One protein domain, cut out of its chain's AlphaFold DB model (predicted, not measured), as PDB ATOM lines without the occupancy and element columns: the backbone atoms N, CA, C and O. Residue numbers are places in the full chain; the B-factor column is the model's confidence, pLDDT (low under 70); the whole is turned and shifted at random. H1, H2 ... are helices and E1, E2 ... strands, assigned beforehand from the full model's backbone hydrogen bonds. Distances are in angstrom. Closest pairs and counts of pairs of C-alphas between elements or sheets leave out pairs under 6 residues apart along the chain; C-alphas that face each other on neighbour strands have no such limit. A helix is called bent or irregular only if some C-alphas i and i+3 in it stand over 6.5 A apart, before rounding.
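What this domain is: This is residues 17 to 89 of the 96 residues of an uncharacterized protein of Listeria booriae (UniProt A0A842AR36). Three short helices, loosely gathered and with few contacts between them, make one end of this open model, and a small two-stranded hairpin, E1 and E2, makes the other. Residues 41 to 49 lead out from H2 to the hairpin and residues 66 to 77 lead back to H3. The printed part has 73 residues, with H1, H2, E1, E2 and H3 in that order; the sheet, E1 - E2, is antiparallel. The class is mostly helix, though under half of the residues are in named elements. The whole is loose, with a radius of gyration of the C-alphas of 14.3 A and spans of 36 by 34 by 22 A.

Where its parts are: H1, residues 17 to 26, begins at C-alpha 17 (167.145, 97.336, 101.549) and is 14.2 A long. H2, residues 32 to 40, measures 12.8 A. E1 holds residues 50 to 52, 6.7 A, and E2 residues 63 to 65, 6.2 A. H3, residues 78 to 87, is 14.8 A long and ends at C-alpha 87 (175.176, 119.728, 94.151); it is irregular, but only just, with C-alphas 79 and 82 6.8 A apart.

How they stand to each other: H1 and H3 only just touch, with 3 pairs of C-alphas within 8 A, the closest Ala 22 and Leu 79 at 6.4 A. They run the same way at a steep tilt of 50 degrees, H3's line being a rough one. H1 and H2 are apart, but only just, at 8.3 A. H2 and H3 are apart. E1 and E2 form an antiparallel hairpin at 159 degrees, with N 51 and O 64 within hydrogen-bond range at 3.0 A. Residues 44 to 45 pair antiparallel with 68 to 69. Every O i to N i+4 pair is within hydrogen-bond range in H1 and H2; in H3, 4 of 6 are.

The domain as a whole: The two C-alphas farthest apart, of Lys 17 and Gly 60, are 39.0 A apart. The printed part has no cut. The link E2 to H3 is long. Residue 60 is under pLDDT 70.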
ATOM      1  N   LYS A  17     165.812  96.748 101.747       96.19
ATOM      2  CA  LYS A  17     167.145  97.336 101.549       96.19
ATOM      3  C   LYS A  17     167.091  98.859 101.419       96.19
ATOM      4  O   LYS A  17     167.972  99.532 101.938       96.19
ATOM      5  N   ASN A  18     166.063  99.400 100.755       95.31
ATOM      6  CA  ASN A  18     165.860 100.849 100.658       95.31
ATOM      7  C   ASN A  18     165.629 101.462 102.044       95.31
ATOM      8  O   ASN A  18     166.222 102.484 102.368       95.31
ATOM      9  N   ILE A  19     164.797 100.810 102.865       97.19
ATOM     10  CA  ILE A  19     164.495 101.251 104.234       97.19
ATOM     11  C   ILE A  19     165.771 101.247 105.081       97.19
ATOM     12  O   ILE A  19     166.108 102.269 105.667       97.19
ATOM     13  N   GLU A  20     166.509 100.134 105.095       97.25
ATOM     14  CA  GLU A  20     167.761 100.005 105.855       97.25
ATOM     15  C   GLU A  20     168.810 101.034 105.425       97.25
ATOM     16  O   GLU A  20     169.507 101.601 106.268       97.25
ATOM     17  N   LEU A  21     168.913 101.303 104.119       95.19
ATOM     18  CA  LEU A  21     169.805 102.328 103.594       95.19
ATOM     19  C   LEU A  21     169.387 103.724 104.068       95.19
ATOM     20  O   LEU A  21     170.233 104.453 104.571       95.19
ATOM     21  N   ALA A  22     168.106 104.082 103.963       95.69
ATOM     22  CA  ALA A  22     167.604 105.378 104.414       95.69
ATOM     23  C   ALA A  22     167.803 105.585 105.919       95.69
ATOM     24  O   ALA A  22     168.347 106.606 106.331       95.69
ATOM     25  N   GLU A  23     167.438 104.603 106.741       97.38
ATOM     26  CA  GLU A  23     167.629 104.672 108.193       97.38
ATOM     27  C   GLU A  23     169.107 104.832 108.566       97.38
ATOM     28  O   GLU A  23     169.450 105.643 109.428       97.38
ATOM     29  N   LYS A  24     170.004 104.122 107.868       95.50
ATOM     30  CA  LYS A  24     171.451 104.271 108.043       95.50
ATOM     31  C   LYS A  24     171.949 105.655 107.614       95.50
ATOM     32  O   LYS A  24     172.759 106.234 108.330       95.50
ATOM     33  N   THR A  25     171.489 106.171 106.474       92.50
ATOM     34  CA  THR A  25     171.889 107.485 105.941       92.50
ATOM     35  C   THR A  25     171.466 108.621 106.870       92.50
ATOM     36  O   THR A  25     172.246 109.536 107.115       92.50
ATOM     37  N   PHE A  26     170.255 108.555 107.427       93.00
ATOM     38  CA  PHE A  26     169.722 109.606 108.299       93.00
ATOM     39  C   PHE A  26     170.009 109.388 109.787       93.00
ATOM     40  O   PHE A  26     169.794 110.298 110.585       93.00
ATOM     41  N   GLY A  27     170.482 108.202 110.182       96.25
ATOM     42  CA  GLY A  27     170.739 107.865 111.583       96.25
ATOM     43  C   GLY A  27     169.469 107.790 112.439       96.25
ATOM     44  O   GLY A  27     169.535 108.010 113.647       96.25
ATOM     45  N   VAL A  28     168.313 107.501 111.830       97.19
ATOM     46  CA  VAL A  28     167.008 107.421 112.507       97.19
ATOM     47  C   VAL A  28     166.251 106.168 112.085       97.19
ATOM     48  O   VAL A  28     166.428 105.675 110.978       97.19
ATOM     49  N   THR A  29     165.355 105.681 112.941       98.00
ATOM     50  CA  THR A  29     164.345 104.691 112.541       98.00
ATOM     51  C   THR A  29     163.161 105.412 111.906       98.00
ATOM     52  O   THR A  29     162.587 106.320 112.514       98.00
ATOM     53  N   LEU A  30     162.765 105.008 110.702       97.44
ATOM     54  CA  LEU A  30     161.653 105.628 109.994       97.44
ATOM     55  C   LEU A  30     160.317 105.288 110.680       97.44
ATOM     56  O   LEU A  30     160.090 104.145 111.095       97.44
ATOM     57  N   PRO A  31     159.377 106.247 110.784       97.75
ATOM     58  CA  PRO A  31     158.088 105.992 111.415       97.75
ATOM     59  C   PRO A  31     157.318 104.857 110.728       97.75
ATOM     60  O   PRO A  31     157.158 104.826 109.507       97.75
ATOM     61  N   LYS A  32     156.743 103.943 111.519       97.31
ATOM     62  CA  LYS A  32     155.944 102.822 110.985       97.31
ATOM     63  C   LYS A  32     154.759 103.291 110.134       97.31
ATOM     64  O   LYS A  32     154.405 102.620 109.168       97.31
ATOM     65  N   SER A  33     154.143 104.417 110.499       94.75
ATOM     66  CA  SER A  33     153.052 105.042 109.743       94.75
ATOM     67  C   SER A  33     153.511 105.498 108.358       94.75
ATOM     68  O   SER A  33     152.839 105.199 107.375       94.75
ATOM     69  N   TYR A  34     154.683 106.127 108.273       94.00
ATOM     70  CA  TYR A  34     155.299 106.539 107.013       94.00
ATOM     71  C   TYR A  34     155.607 105.331 106.117       94.00
ATOM     72  O   TYR A  34     155.158 105.270 104.975       94.00
ATOM     73  N   LEU A  35     156.252 104.295 106.666       96.44
ATOM     74  CA  LEU A  35     156.541 103.065 105.919       96.44
ATOM     75  C   LEU A  35     155.275 102.336 105.456       96.44
ATOM     76  O   LEU A  35     155.287 101.679 104.419       96.44
ATOM     77  N   LYS A  36     154.177 102.412 106.217       94.62
ATOM     78  CA  LYS A  36     152.895 101.828 105.809       94.62
ATOM     79  C   LYS A  36     152.352 102.523 104.561       94.62
ATOM     80  O   LYS A  36     151.950 101.829 103.635       94.62
ATOM     81  N   VAL A  37     152.390 103.855 104.531       92.38
ATOM     82  CA  VAL A  37     151.968 104.658 103.374       92.38
ATOM     83  C   VAL A  37     152.835 104.341 102.152       92.38
ATOM     84  O   VAL A  37     152.299 104.042 101.087       92.38
ATOM     85  N   LEU A  38     154.159 104.282 102.320       93.81
ATOM     86  CA  LEU A  38     155.073 103.999 101.208       93.81
ATOM     87  C   LEU A  38     155.029 102.554 100.683       93.81
ATOM     88  O   LEU A  38     155.424 102.281  99.551       93.81
ATOM     89  N   LYS A  39     154.535 101.605 101.483       93.19
ATOM     90  CA  LYS A  39     154.266 100.233 101.019       93.19
ATOM     91  C   LYS A  39     153.048 100.151 100.102       93.19
ATOM     92  O   LYS A  39     152.972  99.211  99.314       93.19
ATOM     93  N   GLU A  40     152.102 101.085 100.223       91.94
ATOM     94  CA  GLU A  40     150.974 101.193  99.292       91.94
ATOM     95  C   GLU A  40     151.441 101.774  97.951       91.94
ATOM     96  O   GLU A  40     151.080 101.242  96.903       91.94
ATOM     97  N   GLN A  41     152.295 102.804  97.990       91.94
ATOM     98  CA  GLN A  41     152.987 103.369  96.829       91.94
ATOM     99  C   GLN A  41     154.256 104.102  97.289       91.94
ATOM    100  O   GLN A  41     154.187 104.906  98.214       91.94
ATOM    101  N   ASN A  42     155.410 103.842  96.667       93.56
ATOM    102  CA  ASN A  42     156.702 104.387  97.106       93.56
ATOM    103  C   ASN A  42     156.924 105.826  96.608       93.56
ATOM    104  O   ASN A  42     157.873 106.087  95.877       93.56
ATOM    105  N   GLY A  43     156.032 106.744  96.980       92.25
ATOM    106  CA  GLY A  43     156.036 108.138  96.534       92.25
ATOM    107  C   GLY A  43     155.085 108.419  95.369       92.25
ATOM    108  O   GLY A  43     154.427 107.517  94.849       92.25
ATOM    109  N   GLY A  44     154.993 109.690  94.984       91.81
ATOM    110  CA  GLY A  44     154.093 110.187  93.940       91.81
ATOM    111  C   GLY A  44     153.182 111.313  94.432       91.81
ATOM    112  O   GLY A  44     153.363 111.837  95.533       91.81
ATOM    113  N   TYR A  45     152.205 111.676  93.605       92.56
ATOM    114  CA  TYR A  45     151.264 112.763  93.886       92.56
ATOM    115  C   TYR A  45     150.114 112.327  94.797       92.56
ATOM    116  O   TYR A  45     149.633 111.187  94.750       92.56
ATOM    117  N   LEU A  46     149.669 113.260  95.629       91.62
ATOM    118  CA  LEU A  46     148.579 113.109  96.578       91.62
ATOM    119  C   LEU A  46     147.279 113.669  95.995       91.62
ATOM    120  O   LEU A  46     147.279 114.594  95.193       91.62
ATOM    121  N   LYS A  47     146.146 113.140  96.459       92.12
ATOM    122  CA  LYS A  47     144.809 113.661  96.114       92.12
ATOM    123  C   LYS A  47     144.476 115.001  96.763       92.12
ATOM    124  O   LYS A  47     143.532 115.668  96.351       92.12
ATOM    125  N   THR A  48     145.159 115.308  97.859       90.25
ATOM    126  CA  THR A  48     144.978 116.516  98.661       90.25
ATOM    127  C   THR A  48     146.352 117.093  98.922       90.25
ATOM    128  O   THR A  48     147.257 116.345  99.286       90.25
ATOM    129  N   ASP A  49     146.475 118.401  98.775       89.25
ATOM    130  CA  ASP A  49     147.731 119.144  98.771       89.25
ATOM    131  C   ASP A  49     147.966 119.951 100.056       89.25
ATOM    132  O   ASP A  49     148.902 120.740 100.124       89.25
ATOM    133  N   ALA A  50     147.132 119.757 101.083       88.62
ATOM    134  CA  ALA A  50     147.209 120.490 102.340       88.62
ATOM    135  C   ALA A  50     146.927 119.593 103.552       88.62
ATOM    136  O   ALA A  50     145.952 118.835 103.576       88.62
ATOM    137  N   VAL A  51     147.746 119.726 104.597       86.38
ATOM    138  CA  VAL A  51     147.504 119.112 105.912       86.38
ATOM    139  C   VAL A  51     147.439 120.190 106.978       86.38
ATOM    140  O   VAL A  51     148.358 120.994 107.101       86.38
ATOM    141  N   HIS A  52     146.357 120.181 107.758       88.31
ATOM    142  CA  HIS A  52     146.193 121.086 108.892       88.31
ATOM    143  C   HIS A  52     147.255 120.815 109.957       88.31
ATOM    144  O   HIS A  52     147.528 119.658 110.293       88.31
ATOM    145  N   VAL A  53     147.813 121.881 110.516       88.31
ATOM    146  CA  VAL A  53     148.781 121.826 111.605       88.31
ATOM    147  C   VAL A  53     148.372 122.759 112.732       88.31
ATOM    148  O   VAL A  53     147.952 123.887 112.513       88.31
ATOM    149  N   ASP A  54     148.544 122.285 113.964       87.56
ATOM    150  CA  ASP A  54     148.168 123.033 115.169       87.56
ATOM    151  C   ASP A  54     149.320 123.912 115.700       87.56
ATOM    152  O   ASP A  54     149.277 124.398 116.830       87.56
ATOM    153  N   PHE A  55     150.383 124.091 114.908       84.69
ATOM    154  CA  PHE A  55     151.534 124.928 115.238       84.69
ATOM    155  C   PHE A  55     151.657 126.103 114.266       84.69
ATOM    156  O   PHE A  55     151.224 126.024 113.120       84.69
ATOM    157  N   VAL A  56     152.272 127.193 114.730       80.75
ATOM    158  CA  VAL A  56     152.520 128.377 113.899       80.75
ATOM    159  C   VAL A  56     153.618 128.048 112.892       80.75
ATOM    160  O   VAL A  56     154.743 127.746 113.286       80.75
ATOM    161  N   ASN A  57     153.277 128.092 111.608       79.12
ATOM    162  CA  ASN A  57     154.226 128.063 110.500       79.12
ATOM    163  C   ASN A  57     154.461 129.480 109.954       79.12
ATOM    164  O   ASN A  57     153.720 130.407 110.284       79.12
ATOM    165  N   ASP A  58     155.496 129.640 109.128       73.12
ATOM    166  CA  ASP A  58     155.930 130.949 108.616       73.12
ATOM    167  C   ASP A  58     154.839 131.674 107.806       73.12
ATOM    168  O   ASP A  58     154.780 132.902 107.813       73.12
ATOM    169  N   ASP A  59     153.930 130.914 107.189       70.31
ATOM    170  CA  ASP A  59     152.823 131.443 106.388       70.31
ATOM    171  C   ASP A  59     151.573 131.777 107.228       70.31
ATOM    172  O   ASP A  59     150.643 132.414 106.740       70.31
ATOM    173  N   GLY A  60     151.522 131.367 108.502       69.12
ATOM    174  CA  GLY A  60     150.427 131.675 109.431       69.12
ATOM    175  C   GLY A  60     149.063 131.059 109.085       69.12
ATOM    176  O   GLY A  60     148.084 131.340 109.777       69.12
ATOM    177  N   GLU A  61     148.976 130.226 108.045       72.38
ATOM    178  CA  GLU A  61     147.702 129.720 107.513       72.38
ATOM    179  C   GLU A  61     147.192 128.448 108.210       72.38
ATOM    180  O   GLU A  61     146.058 128.037 107.980       72.38
ATOM    181  N   GLY A  62     147.986 127.820 109.085       85.81
ATOM    182  CA  GLY A  62     147.572 126.602 109.800       85.81
ATOM    183  C   GLY A  62     147.529 125.346 108.922       85.81
ATOM    184  O   GLY A  62     146.980 124.323 109.328       85.81
ATOM    185  N   PHE A  63     148.129 125.395 107.728       88.56
ATOM    186  CA  PHE A  63     148.299 124.249 106.835       88.56
ATOM    187  C   PHE A  63     149.733 124.167 106.315       88.56
ATOM    188  O   PHE A  63     150.362 125.188 106.047       88.56
ATOM    189  N   ILE A  64     150.234 122.947 106.121       87.25
ATOM    190  CA  ILE A  64     151.418 122.689 105.295       87.25
ATOM    191  C   ILE A  64     150.930 122.263 103.919       87.25
ATOM    192  O   ILE A  64     150.184 121.285 103.813       87.25
ATOM    193  N   LEU A  65     151.381 122.978 102.890       88.44
ATOM    194  CA  LEU A  65     151.114 122.643 101.497       88.44
ATOM    195  C   LEU A  65     152.167 121.661 100.973       88.44
ATOM    196  O   LEU A  65     153.366 121.912 101.086       88.44
ATOM    197  N   PHE A  66     151.722 120.541 100.411       88.12
ATOM    198  CA  PHE A  66     152.557 119.587  99.685       88.12
ATOM    199  C   PHE A  66     151.675 118.699  98.808       88.12
ATOM    200  O   PHE A  66     150.757 118.040  99.286       88.12
ATOM    201  N   ASP A  67     151.969 118.662  97.515       91.19
ATOM    202  CA  ASP A  67     151.197 117.925  96.509       91.19
ATOM    203  C   ASP A  67     151.699 116.490  96.290       91.19
ATOM    204  O   ASP A  67     151.063 115.692  95.599       91.19
ATOM    205  N   SER A  68     152.850 116.147  96.867       91.56
ATOM    206  CA  SER A  68     153.552 114.898  96.609       91.56
ATOM    207  C   SER A  68     154.379 114.442  97.806       91.56
ATOM    208  O   SER A  68     154.726 115.209  98.707       91.56
ATOM    209  N   LEU A  69     154.687 113.146  97.823       91.56
ATOM    210  CA  LEU A  69     155.648 112.555  98.745       91.56
ATOM    211  C   LEU A  69     156.781 111.915  97.958       91.56
ATOM    212  O   LEU A  69     156.550 111.138  97.028       91.56
ATOM    213  N   TYR A  70     158.008 112.169  98.400       91.88
ATOM    214  CA  TYR A  70     159.160 111.425  97.920       91.88
ATOM    215  C   TYR A  70     159.123 109.976  98.408       91.88
ATOM    216  O   TYR A  70     158.829 109.685  99.573       91.88
ATOM    217  N   GLY A  71     159.461 109.074  97.490       93.81
ATOM    218  CA  GLY A  71     159.752 107.681  97.789       93.81
ATOM    219  C   GLY A  71     161.126 107.477  98.417       93.81
ATOM    220  O   GLY A  71     161.887 108.417  98.661       93.81
ATOM    221  N   ILE A  72     161.453 106.206  98.635       94.81
ATOM    222  CA  ILE A  72     162.773 105.756  99.069       94.81
ATOM    223  C   ILE A  72     163.353 104.868  97.971       94.81
ATOM    224  O   ILE A  72     163.032 103.682  97.894       94.81
ATOM    225  N   GLU A  73     164.219 105.442  97.145       90.38
ATOM    226  CA  GLU A  73     164.928 104.766  96.055       90.38
ATOM    227  C   GLU A  73     166.394 105.204  96.045       90.38
ATOM    228  O   GLU A  73     166.677 106.319  96.466       90.38
ATOM    229  N   PRO A  74     167.355 104.362  95.637       82.81
ATOM    230  CA  PRO A  74     168.743 104.793  95.524       82.81
ATOM    231  C   PRO A  74     168.836 105.904  94.474       82.81
ATOM    232  O   PRO A  74     168.187 105.810  93.438       82.81
ATOM    233  N   ASP A  75     169.621 106.942  94.759       79.62
ATOM    234  CA  ASP A  75     169.867 108.085  93.864       79.62
ATOM    235  C   ASP A  75     168.622 108.930  93.492       79.62
ATOM    236  O   ASP A  75     168.733 109.897  92.745       79.62
ATOM    237  N   GLU A  76     167.453 108.638  94.076       86.88
ATOM    238  CA  GLU A  76     166.197 109.381  93.918       86.88
ATOM    239  C   GLU A  76     165.473 109.565  95.270       86.88
ATOM    240  O   GLU A  76     165.896 109.077  96.325       86.88
ATOM    241  N   GLY A  77     164.353 110.295  95.264       91.19
ATOM    242  CA  GLY A  77     163.513 110.485  96.447       91.19
ATOM    243  C   GLY A  77     164.283 111.071  97.633       91.19
ATOM    244  O   GLY A  77     165.127 111.948  97.469       91.19
ATOM    245  N   ILE A  78     164.021 110.576  98.846       93.38
ATOM    246  CA  ILE A  78     164.696 111.114 100.039       93.38
ATOM    247  C   ILE A  78     166.203 110.800 100.063       93.38
ATOM    248  O   ILE A  78     166.984 111.562 100.635       93.38
ATOM    249  N   LEU A  79     166.639 109.708  99.423       92.94
ATOM    250  CA  LEU A  79     168.046 109.289  99.388       92.94
ATOM    251  C   LEU A  79     168.898 110.124  98.425       92.94
ATOM    252  O   LEU A  79     170.119 110.128  98.570       92.94
ATOM    253  N   ALA A  80     168.274 110.918  97.548       91.00
ATOM    254  CA  ALA A  80     168.961 111.952  96.777       91.00
ATOM    255  C   ALA A  80     169.635 113.015  97.669       91.00
ATOM    256  O   ALA A  80     170.444 113.792  97.179       91.00
ATOM    257  N   THR A  81     169.356 113.033  98.981       87.62
ATOM    258  CA  THR A  81     170.000 113.912  99.971       87.62
ATOM    259  C   THR A  81     171.516 114.015  99.807       87.62
ATOM    260  O   THR A  81     172.037 115.127  99.841       87.62
ATOM    261  N   GLU A  82     172.243 112.901  99.670       81.94
ATOM    262  CA  GLU A  82     173.710 112.976  99.582       81.94
ATOM    263  C   GLU A  82     174.145 113.674  98.298       81.94
ATOM    264  O   GLU A  82     174.940 114.606  98.373       81.94
ATOM    265  N   TYR A  83     173.538 113.317  97.163       86.62
ATOM    266  CA  TYR A  83     173.739 113.995  95.884       86.62
ATOM    267  C   TYR A  83     173.406 115.497  95.969       86.62
ATOM    268  O   TYR A  83     174.237 116.326  95.607       86.62
ATOM    269  N   LEU A  84     172.254 115.865  96.544       88.25
ATOM    270  CA  LEU A  84     171.820 117.260  96.703       88.25
ATOM    271  C   LEU A  84     172.755 118.063  97.614       88.25
ATOM    272  O   LEU A  84     173.026 119.230  97.346       88.25
ATOM    273  N   LYS A  85     173.304 117.453  98.673       87.12
ATOM    274  CA  LYS A  85     174.335 118.096  99.506       87.12
ATOM    275  C   LYS A  85     175.597 118.408  98.708       87.12
ATOM    276  O   LYS A  85     176.263 119.402  99.006       87.12
ATOM    277  N   GLU A  86     175.964 117.547  97.761       87.56
ATOM    278  CA  GLU A  86     177.090 117.799  96.863       87.56
ATOM    279  C   GLU A  86     176.761 118.927  95.889       87.56
ATOM    280  O   GLU A  86     177.519 119.890  95.808       87.56
ATOM    281  N   GLU A  87     175.627 118.805  95.193       89.12
ATOM    282  CA  GLU A  87     175.176 119.728  94.151       89.12
ATOM    283  C   GLU A  87     174.986 121.146  94.691       89.12
ATOM    284  O   GLU A  87     175.384 122.116  94.052       89.12
ATOM    285  N   TRP A  88     174.418 121.277  95.889       91.56
ATOM    286  CA  TRP A  88     174.155 122.572  96.520       91.56
ATOM    287  C   TRP A  88     175.327 123.070  97.369       91.56
ATOM    288  O   TRP A  88     175.175 124.022  98.133       91.56
ATOM    289  N   GLU A  89     176.487 122.410  97.282       88.50
ATOM    290  CA  GLU A  89     177.710 122.769  98.004       88.50
ATOM    291  C   GLU A  89     177.518 122.901  99.533       88.50
ATOM    292  O   GLU A  89     178.296 123.562 100.226       88.50
TER     293      GLU A  89